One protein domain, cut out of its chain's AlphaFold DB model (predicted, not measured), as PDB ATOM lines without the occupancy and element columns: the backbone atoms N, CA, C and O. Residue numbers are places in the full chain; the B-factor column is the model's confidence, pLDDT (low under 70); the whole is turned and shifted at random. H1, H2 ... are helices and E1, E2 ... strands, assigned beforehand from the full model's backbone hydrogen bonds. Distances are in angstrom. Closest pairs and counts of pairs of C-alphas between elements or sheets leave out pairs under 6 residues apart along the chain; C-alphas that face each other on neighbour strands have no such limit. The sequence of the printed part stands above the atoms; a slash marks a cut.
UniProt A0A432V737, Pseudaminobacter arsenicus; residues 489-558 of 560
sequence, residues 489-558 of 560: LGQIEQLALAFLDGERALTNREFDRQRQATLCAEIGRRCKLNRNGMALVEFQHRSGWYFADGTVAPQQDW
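What this domain is: This is residues 489 to 558 of the 560 residues of a protein of Pseudaminobacter arsenicus (UniProt A0A432V737). A small three-stranded antiparallel sheet has a helical hairpin, H1 and H2, packed on it through H2, which runs along edge strand E1; H1 lies beside H2 and only grazes the sheet. The hairpin's turn, residues 504 to 510, sticks out. The 70 printed residues hold two named helices, then three named strands: H1 H2 E1 E2 E3, class mixed, helices and strands. The whole is compact, with a radius of gyration of the C-alphas of 11.5 A and spans of 34 by 26 by 19 A.

How they stand to each other: E1, residues 527 to 529, E2, residues 535 to 539, and E3, residues 542 to 547, form a meander, each strand the antiparallel neighbour of the one before. E1 and E2 form a hairpin at 146 degrees, with N 528 and O 536 2.8 A apart, within hydrogen-bond range. E2 and E3 form another at 158 degrees, with N 537 and O 546 within range at 2.9 A. Edge strands E1 and E3 are apart. H2, residues 509 to 523, is on one face of the sheet, making two layers, at a height over the sheet of 7.7 A. It lies over E1, along the strands, at 16 degrees to E1 on the local plane; the closest C-alphas, of Cys 520 and Cys 527, are 4.8 A apart. H1, residues 489 to 504, touches H2 at a shallow tilt of 20 degrees, opposite ways; their closest C-alphas, of Ile 492 and Ile 523, are 6.8 A apart. H1 only grazes the sheet, with residues 489 to 496. Every O i to N i+4 pair is within hydrogen-bond range in H1, and 9 of 11 in H2.

Where its parts are: H1 begins at C-alpha 489, (271.692, 87.241, 203.747), and measures 22.8 A; H2 measures 21.6 A. E1 measures 7.0 A, E2 13.3 A and E3 13.5 A, ending at C-alpha 547, (277.274, 82.124, 193.983).

The domain as a whole: The C-alphas farthest apart, of Asn 508 and His 541, are 35.1 A apart. The printed part has no cut, and the four links are tight. Mean pLDDT of the printed part is 70.7; residues 496 to 512, 515, 539 to 543 and 548 to 551 are under 70.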
ATOM      1  N   LEU A 489     271.893  87.937 205.020       73.12
ATOM      2  CA  LEU A 489     271.692  87.241 203.747       73.12
ATOM      3  C   LEU A 489     271.012  88.141 202.703       73.12
ATOM      4  O   LEU A 489     271.395  88.117 201.537       73.12
ATOM      5  N   GLY A 490     270.042  88.955 203.128       74.44
ATOM      6  CA  GLY A 490     269.345  89.904 202.259       74.44
ATOM      7  C   GLY A 490     270.240  91.055 201.798       74.44
ATOM      8  O   GLY A 490     270.198  91.431 200.629       74.44
ATOM      9  N   GLN A 491     271.106  91.566 202.678       76.50
ATOM     10  CA  GLN A 491     272.076  92.613 202.337       76.50
ATOM     11  C   GLN A 491     273.111  92.116 201.318       76.50
ATOM     12  O   GLN A 491     273.400  92.806 200.342       76.50
ATOM     13  N   ILE A 492     273.624  90.894 201.505       74.19
ATOM     14  CA  ILE A 492     274.548  90.252 200.558       74.19
ATOM     15  C   ILE A 492     273.880  90.066 199.189       74.19
ATOM     16  O   ILE A 492     274.480  90.377 198.163       74.19
ATOM     17  N   GLU A 493     272.630  89.599 199.165       71.94
ATOM     18  CA  GLU A 493     271.875  89.396 197.926       71.94
ATOM     19  C   GLU A 493     271.612  90.717 197.178       71.94
ATOM     20  O   GLU A 493     271.698  90.769 195.952       71.94
ATOM     21  N   GLN A 494     271.326  91.810 197.894       71.06
ATOM     22  CA  GLN A 494     271.154  93.135 197.285       71.06
ATOM     23  C   GLN A 494     272.449  93.667 196.661       71.06
ATOM     24  O   GLN A 494     272.413  94.167 195.536       71.06
ATOM     25  N   LEU A 495     273.585  93.535 197.356       71.31
ATOM     26  CA  LEU A 495     274.897  93.928 196.828       71.31
ATOM     27  C   LEU A 495     275.254  93.129 195.567       71.31
ATOM     28  O   LEU A 495     275.686  93.703 194.569       71.31
ATOM     29  N   ALA A 496     275.005  91.819 195.587       67.62
ATOM     30  CA  ALA A 496     275.201  90.938 194.442       67.62
ATOM     31  C   ALA A 496     274.347  91.331 193.223       67.62
ATOM     32  O   ALA A 496     274.847  91.356 192.100       67.62
ATOM     33  N   LEU A 497     273.072  91.672 193.422       66.69
ATOM     34  CA  LEU A 497     272.185  92.084 192.328       66.69
ATOM     35  C   LEU A 497     272.577  93.442 191.735       66.69
ATOM     36  O   LEU A 497     272.648  93.570 190.515       66.69
ATOM     37  N   ALA A 498     272.898  94.427 192.580       65.81
ATOM     38  CA  ALA A 498     273.386  95.733 192.127       65.81
ATOM     39  C   ALA A 498     274.670  95.599 191.292       65.81
ATOM     40  O   ALA A 498     274.870  96.301 190.298       65.81
ATOM     41  N   PHE A 499     275.525  94.657 191.680       64.00
ATOM     42  CA  PHE A 499     276.730  94.311 190.953       64.00
ATOM     43  C   PHE A 499     276.432  93.678 189.576       64.00
ATOM     44  O   PHE A 499     276.978  94.134 188.571       64.00
ATOM     45  N   LEU A 500     275.527  92.691 189.506       59.81
ATOM     46  CA  LEU A 500     275.134  92.009 188.260       59.81
ATOM     47  C   LEU A 500     274.438  92.937 187.249       59.81
ATOM     48  O   LEU A 500     274.696  92.849 186.046       59.81
ATOM     49  N   ASP A 501     273.587  93.856 187.711       57.88
ATOM     50  CA  ASP A 501     272.982  94.877 186.843       57.88
ATOM     51  C   ASP A 501     274.052  95.814 186.255       57.88
ATOM     52  O   ASP A 501     273.983  96.199 185.084       57.88
ATOM     53  N   GLY A 502     275.098  96.112 187.033       59.94
ATOM     54  CA  GLY A 502     276.282  96.834 186.570       59.94
ATOM     55  C   GLY A 502     277.137  96.063 185.551       59.94
ATOM     56  O   GLY A 502     277.764  96.698 184.701       59.94
ATOM     57  N   GLU A 503     277.167  94.726 185.608       54.12
ATOM     58  CA  GLU A 503     277.849  93.861 184.628       54.12
ATOM     59  C   GLU A 503     277.079  93.767 183.301       54.12
ATOM     60  O   GLU A 503     277.677  93.894 182.233       54.12
ATOM     61  N   ARG A 504     275.743  93.617 183.327       54.78
ATOM     62  CA  ARG A 504     274.914  93.569 182.099       54.78
ATOM     63  C   ARG A 504     275.055  94.816 181.224       54.78
ATOM     64  O   ARG A 504     274.879  94.733 180.010       54.78
ATOM     65  N   ALA A 505     275.385  95.958 181.823       52.34
ATOM     66  CA  ALA A 505     275.625  97.209 181.114       52.34
ATOM     67  C   ALA A 505     277.010  97.291 180.432       52.34
ATOM     68  O   ALA A 505     277.235  98.203 179.636       52.34
ATOM     69  N   LEU A 506     277.952  96.385 180.733       53.28
ATOM     70  CA  LEU A 506     279.364  96.507 180.355       53.28
ATOM     71  C   LEU A 506     279.960  95.142 179.963       53.28
ATOM     72  O   LEU A 506     280.461  94.402 180.798       53.28
ATOM     73  N   THR A 507     279.975  94.805 178.675       47.53
ATOM     74  CA  THR A 507     280.581  93.549 178.194       47.53
ATOM     75  C   THR A 507     282.100  93.676 177.989       47.53
ATOM     76  O   THR A 507     282.522  94.080 176.904       47.53
ATOM     77  N   ASN A 508     282.934  93.307 178.982       52.69
ATOM     78  CA  ASN A 508     284.353  92.957 178.761       52.69
ATOM     79  C   ASN A 508     284.984  92.115 179.908       52.69
ATOM     80  O   ASN A 508     285.087  92.580 181.037       52.69
ATOM     81  N   ARG A 509     285.502  90.910 179.604       52.69
ATOM     82  CA  ARG A 509     285.874  89.859 180.591       52.69
ATOM     83  C   ARG A 509     286.999  90.186 181.585       52.69
ATOM     84  O   ARG A 509     287.038  89.630 182.676       52.69
ATOM     85  N   GLU A 510     287.963  91.024 181.216       54.66
ATOM     86  CA  GLU A 510     289.113  91.343 182.087       54.66
ATOM     87  C   GLU A 510     288.729  92.337 183.199       54.66
ATOM     88  O   GLU A 510     289.336  92.378 184.271       54.66
ATOM     89  N   PHE A 511     287.647  93.080 182.966       53.09
ATOM     90  CA  PHE A 511     287.030  93.996 183.915       53.09
ATOM     91  C   PHE A 511     286.218  93.252 184.996       53.09
ATOM     92  O   PHE A 511     286.121  93.736 186.127       53.09
ATOM     93  N   ASP A 512     285.730  92.044 184.688       64.44
ATOM     94  CA  ASP A 512     284.889  91.225 185.573       64.44
ATOM     95  C   ASP A 512     285.657  90.751 186.819       64.44
ATOM     96  O   ASP A 512     285.179  90.892 187.942       64.44
ATOM     97  N   ARG A 513     286.904  90.273 186.679       71.50
ATOM     98  CA  ARG A 513     287.666  89.711 187.818       71.50
ATOM     99  C   ARG A 513     288.011  90.748 188.892       71.50
ATOM    100  O   ARG A 513     287.904  90.462 190.084       71.50
ATOM    101  N   GLN A 514     288.425  91.950 188.487       72.81
ATOM    102  CA  GLN A 514     288.766  93.042 189.411       72.81
ATOM    103  C   GLN A 514     287.527  93.530 190.178       72.81
ATOM    104  O   GLN A 514     287.595  93.890 191.355       72.81
ATOM    105  N   ARG A 515     286.373  93.512 189.513       68.06
ATOM    106  CA  ARG A 515     285.086  93.880 190.093       68.06
ATOM    107  C   ARG A 515     284.555  92.813 191.046       68.06
ATOM    108  O   ARG A 515     284.187  93.160 192.161       68.06
ATOM    109  N   GLN A 516     284.634  91.534 190.689       76.31
ATOM    110  CA  GLN A 516     284.315  90.419 191.591       76.31
ATOM    111  C   GLN A 516     285.194  90.464 192.857       76.31
ATOM    112  O   GLN A 516     284.715  90.233 193.968       76.31
ATOM    113  N   ALA A 517     286.473  90.844 192.721       78.31
ATOM    114  CA  ALA A 517     287.356  91.081 193.866       78.31
ATOM    115  C   ALA A 517     286.877  92.248 194.750       78.31
ATOM    116  O   ALA A 517     286.971  92.172 195.973       78.31
ATOM    117  N   THR A 518     286.339  93.304 194.135       77.38
ATOM    118  CA  THR A 518     285.769  94.469 194.832       77.38
ATOM    119  C   THR A 518     284.484  94.095 195.577       77.38
ATOM    120  O   THR A 518     284.364  94.415 196.754       77.38
ATOM    121  N   LEU A 519     283.588  93.317 194.957       74.00
ATOM    122  CA  LEU A 519     282.394  92.766 195.611       74.00
ATOM    123  C   LEU A 519     282.771  91.928 196.843       74.00
ATOM    124  O   LEU A 519     282.202  92.106 197.918       74.00
ATOM    125  N   CYS A 520     283.782  91.057 196.731       79.00
ATOM    126  CA  CYS A 520     284.272  90.322 197.896       79.00
ATOM    127  C   CYS A 520     284.922  91.214 198.959       79.00
ATOM    128  O   CYS A 520     284.841  90.888 200.142       79.00
ATOM    129  N   ALA A 521     285.545  92.329 198.578       79.25
ATOM    130  CA  ALA A 521     286.080  93.287 199.537       79.25
ATOM    131  C   ALA A 521     284.964  94.003 200.320       79.25
ATOM    132  O   ALA A 521     285.115  94.202 201.523       79.25
ATOM    133  N   GLU A 522     283.841  94.324 199.669       74.75
ATOM    134  CA  GLU A 522     282.662  94.930 200.304       74.75
ATOM    135  C   GLU A 522     281.914  93.943 201.215       74.75
ATOM    136  O   GLU A 522     281.550  94.295 202.335       74.75
ATOM    137  N   ILE A 523     281.746  92.687 200.783       74.56
ATOM    138  CA  ILE A 523     281.135  91.617 201.597       74.56
ATOM    139  C   ILE A 523     282.071  91.181 202.746       74.56
ATOM    140  O   ILE A 523     281.629  90.708 203.796       74.56
ATOM    141  N   GLY A 524     283.384  91.348 202.577       76.88
ATOM    142  CA  GLY A 524     284.398  91.066 203.588       76.88
ATOM    143  C   GLY A 524     284.835  89.597 203.640       76.88
ATOM    144  O   GLY A 524     284.734  88.850 202.673       76.88
ATOM    145  N   ARG A 525     285.353  89.152 204.798       80.00
ATOM    146  CA  ARG A 525     286.097  87.874 204.967       80.00
ATOM    147  C   ARG A 525     285.347  86.598 204.569       80.00
ATOM    148  O   ARG A 525     285.959  85.536 204.487       80.00
ATOM    149  N   ARG A 526     284.037  86.698 204.385       79.44
ATOM    150  CA  ARG A 526     283.146  85.593 204.033       79.44
ATOM    151  C   ARG A 526     282.950  85.442 202.533       79.44
ATOM    152  O   ARG A 526     282.335  84.472 202.116       79.44
ATOM    153  N   CYS A 527     283.462  86.376 201.737       83.75
ATOM    154  CA  CYS A 527     283.506  86.256 200.294       83.75
ATOM    155  C   CYS A 527     284.919  85.904 199.840       83.75
ATOM    156  O   CYS A 527     285.900  86.508 200.280       83.75
ATOM    157  N   LYS A 528     285.030  84.924 198.947       86.31
ATOM    158  CA  LYS A 528     286.283  84.540 198.302       86.31
ATOM    159  C   LYS A 528     286.060  84.339 196.816       86.31
ATOM    160  O   LYS A 528     285.002  83.887 196.396       86.31
ATOM    161  N   LEU A 529     287.085  84.625 196.023       83.25
ATOM    162  CA  LEU A 529     287.059  84.296 194.605       83.25
ATOM    163  C   LEU A 529     287.394  82.819 194.398       83.25
ATOM    164  O   LEU A 529     288.342  82.306 194.992       83.25
ATOM    165  N   ASN A 530     286.659  82.151 193.516       83.44
ATOM    166  CA  ASN A 530     287.058  80.842 193.015       83.44
ATOM    167  C   ASN A 530     288.190  80.950 191.976       83.44
ATOM    168  O   ASN A 530     288.589  82.037 191.548       83.44
ATOM    169  N   ARG A 531     288.691  79.797 191.517       79.75
ATOM    170  CA  ARG A 531     289.744  79.704 190.485       79.75
ATOM    171  C   ARG A 531     289.408  80.439 189.178       79.75
ATOM    172  O   ARG A 531     290.317  80.929 188.511       79.75
ATOM    173  N   ASN A 532     288.122  80.563 188.854       76.44
ATOM    174  CA  ASN A 532     287.628  81.258 187.665       76.44
ATOM    175  C   ASN A 532     287.447  82.769 187.900       76.44
ATOM    176  O   ASN A 532     287.063  83.487 186.985       76.44
ATOM    177  N   GLY A 533     287.755  83.268 189.102       74.88
ATOM    178  CA  GLY A 533     287.641  84.681 189.453       74.88
ATOM    179  C   GLY A 533     286.230  85.133 189.821       74.88
ATOM    180  O   GLY A 533     286.007  86.337 189.873       74.88
ATOM    181  N   MET A 534     285.300  84.207 190.080       78.00
ATOM    182  CA  MET A 534     283.936  84.518 190.518       78.00
ATOM    183  C   MET A 534     283.849  84.586 192.040       78.00
ATOM    184  O   MET A 534     284.409  83.726 192.725       78.00
ATOM    185  N   ALA A 535     283.118  85.567 192.561       82.19
ATOM    186  CA  ALA A 535     282.838  85.711 193.979       82.19
ATOM    187  C   ALA A 535     281.918  84.598 194.491       82.19
ATOM    188  O   ALA A 535     280.857  84.321 193.932       82.19
ATOM    189  N   LEU A 536     282.341  83.979 195.588       81.69
ATOM    190  CA  LEU A 536     281.594  82.995 196.346       81.69
ATOM    191  C   LEU A 536     281.473  83.455 197.785       81.69
ATOM    192  O   LEU A 536     282.454  83.924 198.357       81.69
ATOM    193  N   VAL A 537     280.302  83.266 198.385       83.00
ATOM    194  CA  VAL A 537     280.031  83.683 199.762       83.00
ATOM    195  C   VAL A 537     279.730  82.476 200.646       83.00
ATOM    196  O   VAL A 537     278.994  81.568 200.259       83.00
ATOM    197  N   GLU A 538     280.315  82.474 201.841       81.44
ATOM    198  CA  GLU A 538     280.093  81.482 202.893       81.44
ATOM    199  C   GLU A 538     279.078  82.004 203.929       81.44
ATOM    200  O   GLU A 538     279.175  83.137 204.432       81.44
ATOM    201  N   PHE A 539     278.084  81.176 204.271       69.75
ATOM    202  CA  PHE A 539     276.996  81.547 205.181       69.75
ATOM    203  C   PHE A 539     277.155  80.948 206.587       69.75
ATOM    204  O   PHE A 539     277.334  79.748 206.743       69.75
ATOM    205  N   GLN A 540     277.000  81.767 207.637       56.59
ATOM    206  CA  GLN A 540     277.197  81.355 209.043       56.59
ATOM    207  C   GLN A 540     276.323  80.178 209.511       56.59
ATOM    208  O   GLN A 540     276.703  79.464 210.436       56.59
ATOM    209  N   HIS A 541     275.162  79.961 208.887       57.38
ATOM    210  CA  HIS A 541     274.206  78.918 209.280       57.38
ATOM    211  C   HIS A 541     273.991  77.837 208.210       57.38
ATOM    212  O   HIS A 541     273.078  77.022 208.341       57.38
ATOM    213  N   ARG A 542     274.801  77.816 207.143       60.00
ATOM    214  CA  ARG A 542     274.745  76.784 206.096       60.00
ATOM    215  C   ARG A 542     276.157  76.393 205.681       60.00
ATOM    216  O   ARG A 542     276.929  77.243 205.263       60.00
ATOM    217  N   SER A 543     276.479  75.106 205.755       67.88
ATOM    218  CA  SER A 543     277.750  74.587 205.255       67.88
ATOM    219  C   SER A 543     277.788  74.650 203.722       67.88
ATOM    220  O   SER A 543     276.904  74.117 203.053       67.88
ATOM    221  N   GLY A 544     278.814  75.303 203.168       78.50
ATOM    222  CA  GLY A 544     279.069  75.380 201.726       78.50
ATOM    223  C   GLY A 544     279.208  76.804 201.185       78.50
ATOM    224  O   GLY A 544     278.920  77.783 201.872       78.50
ATOM    225  N   TRP A 545     279.657  76.899 199.932       80.00
ATOM    226  CA  TRP A 545     279.841  78.154 199.201       80.00
ATOM    227  C   TRP A 545     278.699  78.382 198.219       80.00
ATOM    228  O   TRP A 545     278.177  77.425 197.646       80.00
ATOM    229  N   TYR A 546     278.324  79.641 198.016       80.88
ATOM    230  CA  TYR A 546     277.214  80.031 197.151       80.88
ATOM    231  C   TYR A 546     277.658  81.107 196.171       80.88
ATOM    232  O   TYR A 546     278.467  81.970 196.521       80.88
ATOM    233  N   PHE A 547     277.126  81.052 194.956       73.38
ATOM    234  CA  PHE A 547     277.274  82.124 193.983       73.38
ATOM    235  C   PHE A 547     276.450  83.350 194.395       73.38
ATOM    236  O   PHE A 547     275.549  83.277 195.231       73.38
ATOM    237  N   ALA A 548     276.769  84.492 193.785       61.09
ATOM    238  CA  ALA A 548     276.112  85.773 194.035       61.09
ATOM    239  C   ALA A 548     274.592  85.753 193.746       61.09
ATOM    240  O   ALA A 548     273.839  86.501 194.360       61.09
ATOM    241  N   ASP A 549     274.130  84.859 192.867       51.22
ATOM    242  CA  ASP A 549     272.710  84.622 192.567       51.22
ATOM    243  C   ASP A 549     271.998  83.700 193.583       51.22
ATOM    244  O   ASP A 549     270.837  83.339 193.398       51.22
ATOM    245  N   GLY A 550     272.690  83.300 194.656       55.09
ATOM    246  CA  GLY A 550     272.159  82.456 195.725       55.09
ATOM    247  C   GLY A 550     272.184  80.953 195.432       55.09
ATOM    248  O   GLY A 550     271.768  80.164 196.286       55.09
ATOM    249  N   THR A 551     272.685  80.521 194.271       65.19
ATOM    250  CA  THR A 551     272.815  79.095 193.945       65.19
ATOM    251  C   THR A 551     273.997  78.451 194.676       65.19
ATOM    252  O   THR A 551     275.030  79.078 194.917       65.19
ATOM    253  N   VAL A 552     273.851  77.182 195.073       76.50
ATOM    254  CA  VAL A 552     274.927  76.433 195.745       76.50
ATOM    255  C   VAL A 552     276.065  76.211 194.754       76.50
ATOM    256  O   VAL A 552     275.865  75.602 193.702       76.50
ATOM    257  N   ALA A 553     277.270  76.651 195.109       78.12
ATOM    258  CA  ALA A 553     278.447  76.401 194.301       78.12
ATOM    259  C   ALA A 553     278.869  74.930 194.434       78.12
ATOM    260  O   ALA A 553     279.054  74.435 195.558       78.12
ATOM    261  N   PRO A 554     279.045  74.206 193.315       80.88
ATOM    262  CA  PRO A 554     279.522  72.835 193.358       80.88
ATOM    263  C   PRO A 554     280.936  72.801 193.948       80.88
ATOM    264  O   PRO A 554     281.722  73.730 193.776       80.88
ATOM    265  N   GLN A 555     281.277  71.709 194.634       83.06
ATOM    266  CA  GLN A 555     282.519  71.604 195.417       83.06
ATOM    267  C   GLN A 555     283.795  71.872 194.599       83.06
ATOM    268  O   GLN A 555     284.774  72.394 195.118       83.06
ATOM    269  N   GLN A 556     283.765  71.568 193.299       81.81
ATOM    270  CA  GLN A 556     284.852  71.841 192.351       81.81
ATOM    271  C   GLN A 556     285.157  73.334 192.145       81.81
ATOM    272  O   GLN A 556     286.242  73.673 191.671       81.81
ATOM    273  N   ASP A 557     284.198  74.203 192.452       79.38
ATOM    274  CA  ASP A 557     284.317  75.649 192.314       79.38
ATOM    275  C   ASP A 557     284.535  76.325 193.663       79.38
ATOM    276  O   ASP A 557     284.661  77.542 193.696       79.38
ATOM    277  N   TRP A 558     284.632  75.572 194.766       85.00
ATOM    278  CA  TRP A 558     284.934  76.155 196.067       85.00
ATOM    279  C   TRP A 558     286.290  76.880 196.045       85.00
ATOM    280  O   TRP A 558     287.206  76.467 195.323       85.00
TER     281      TRP A 558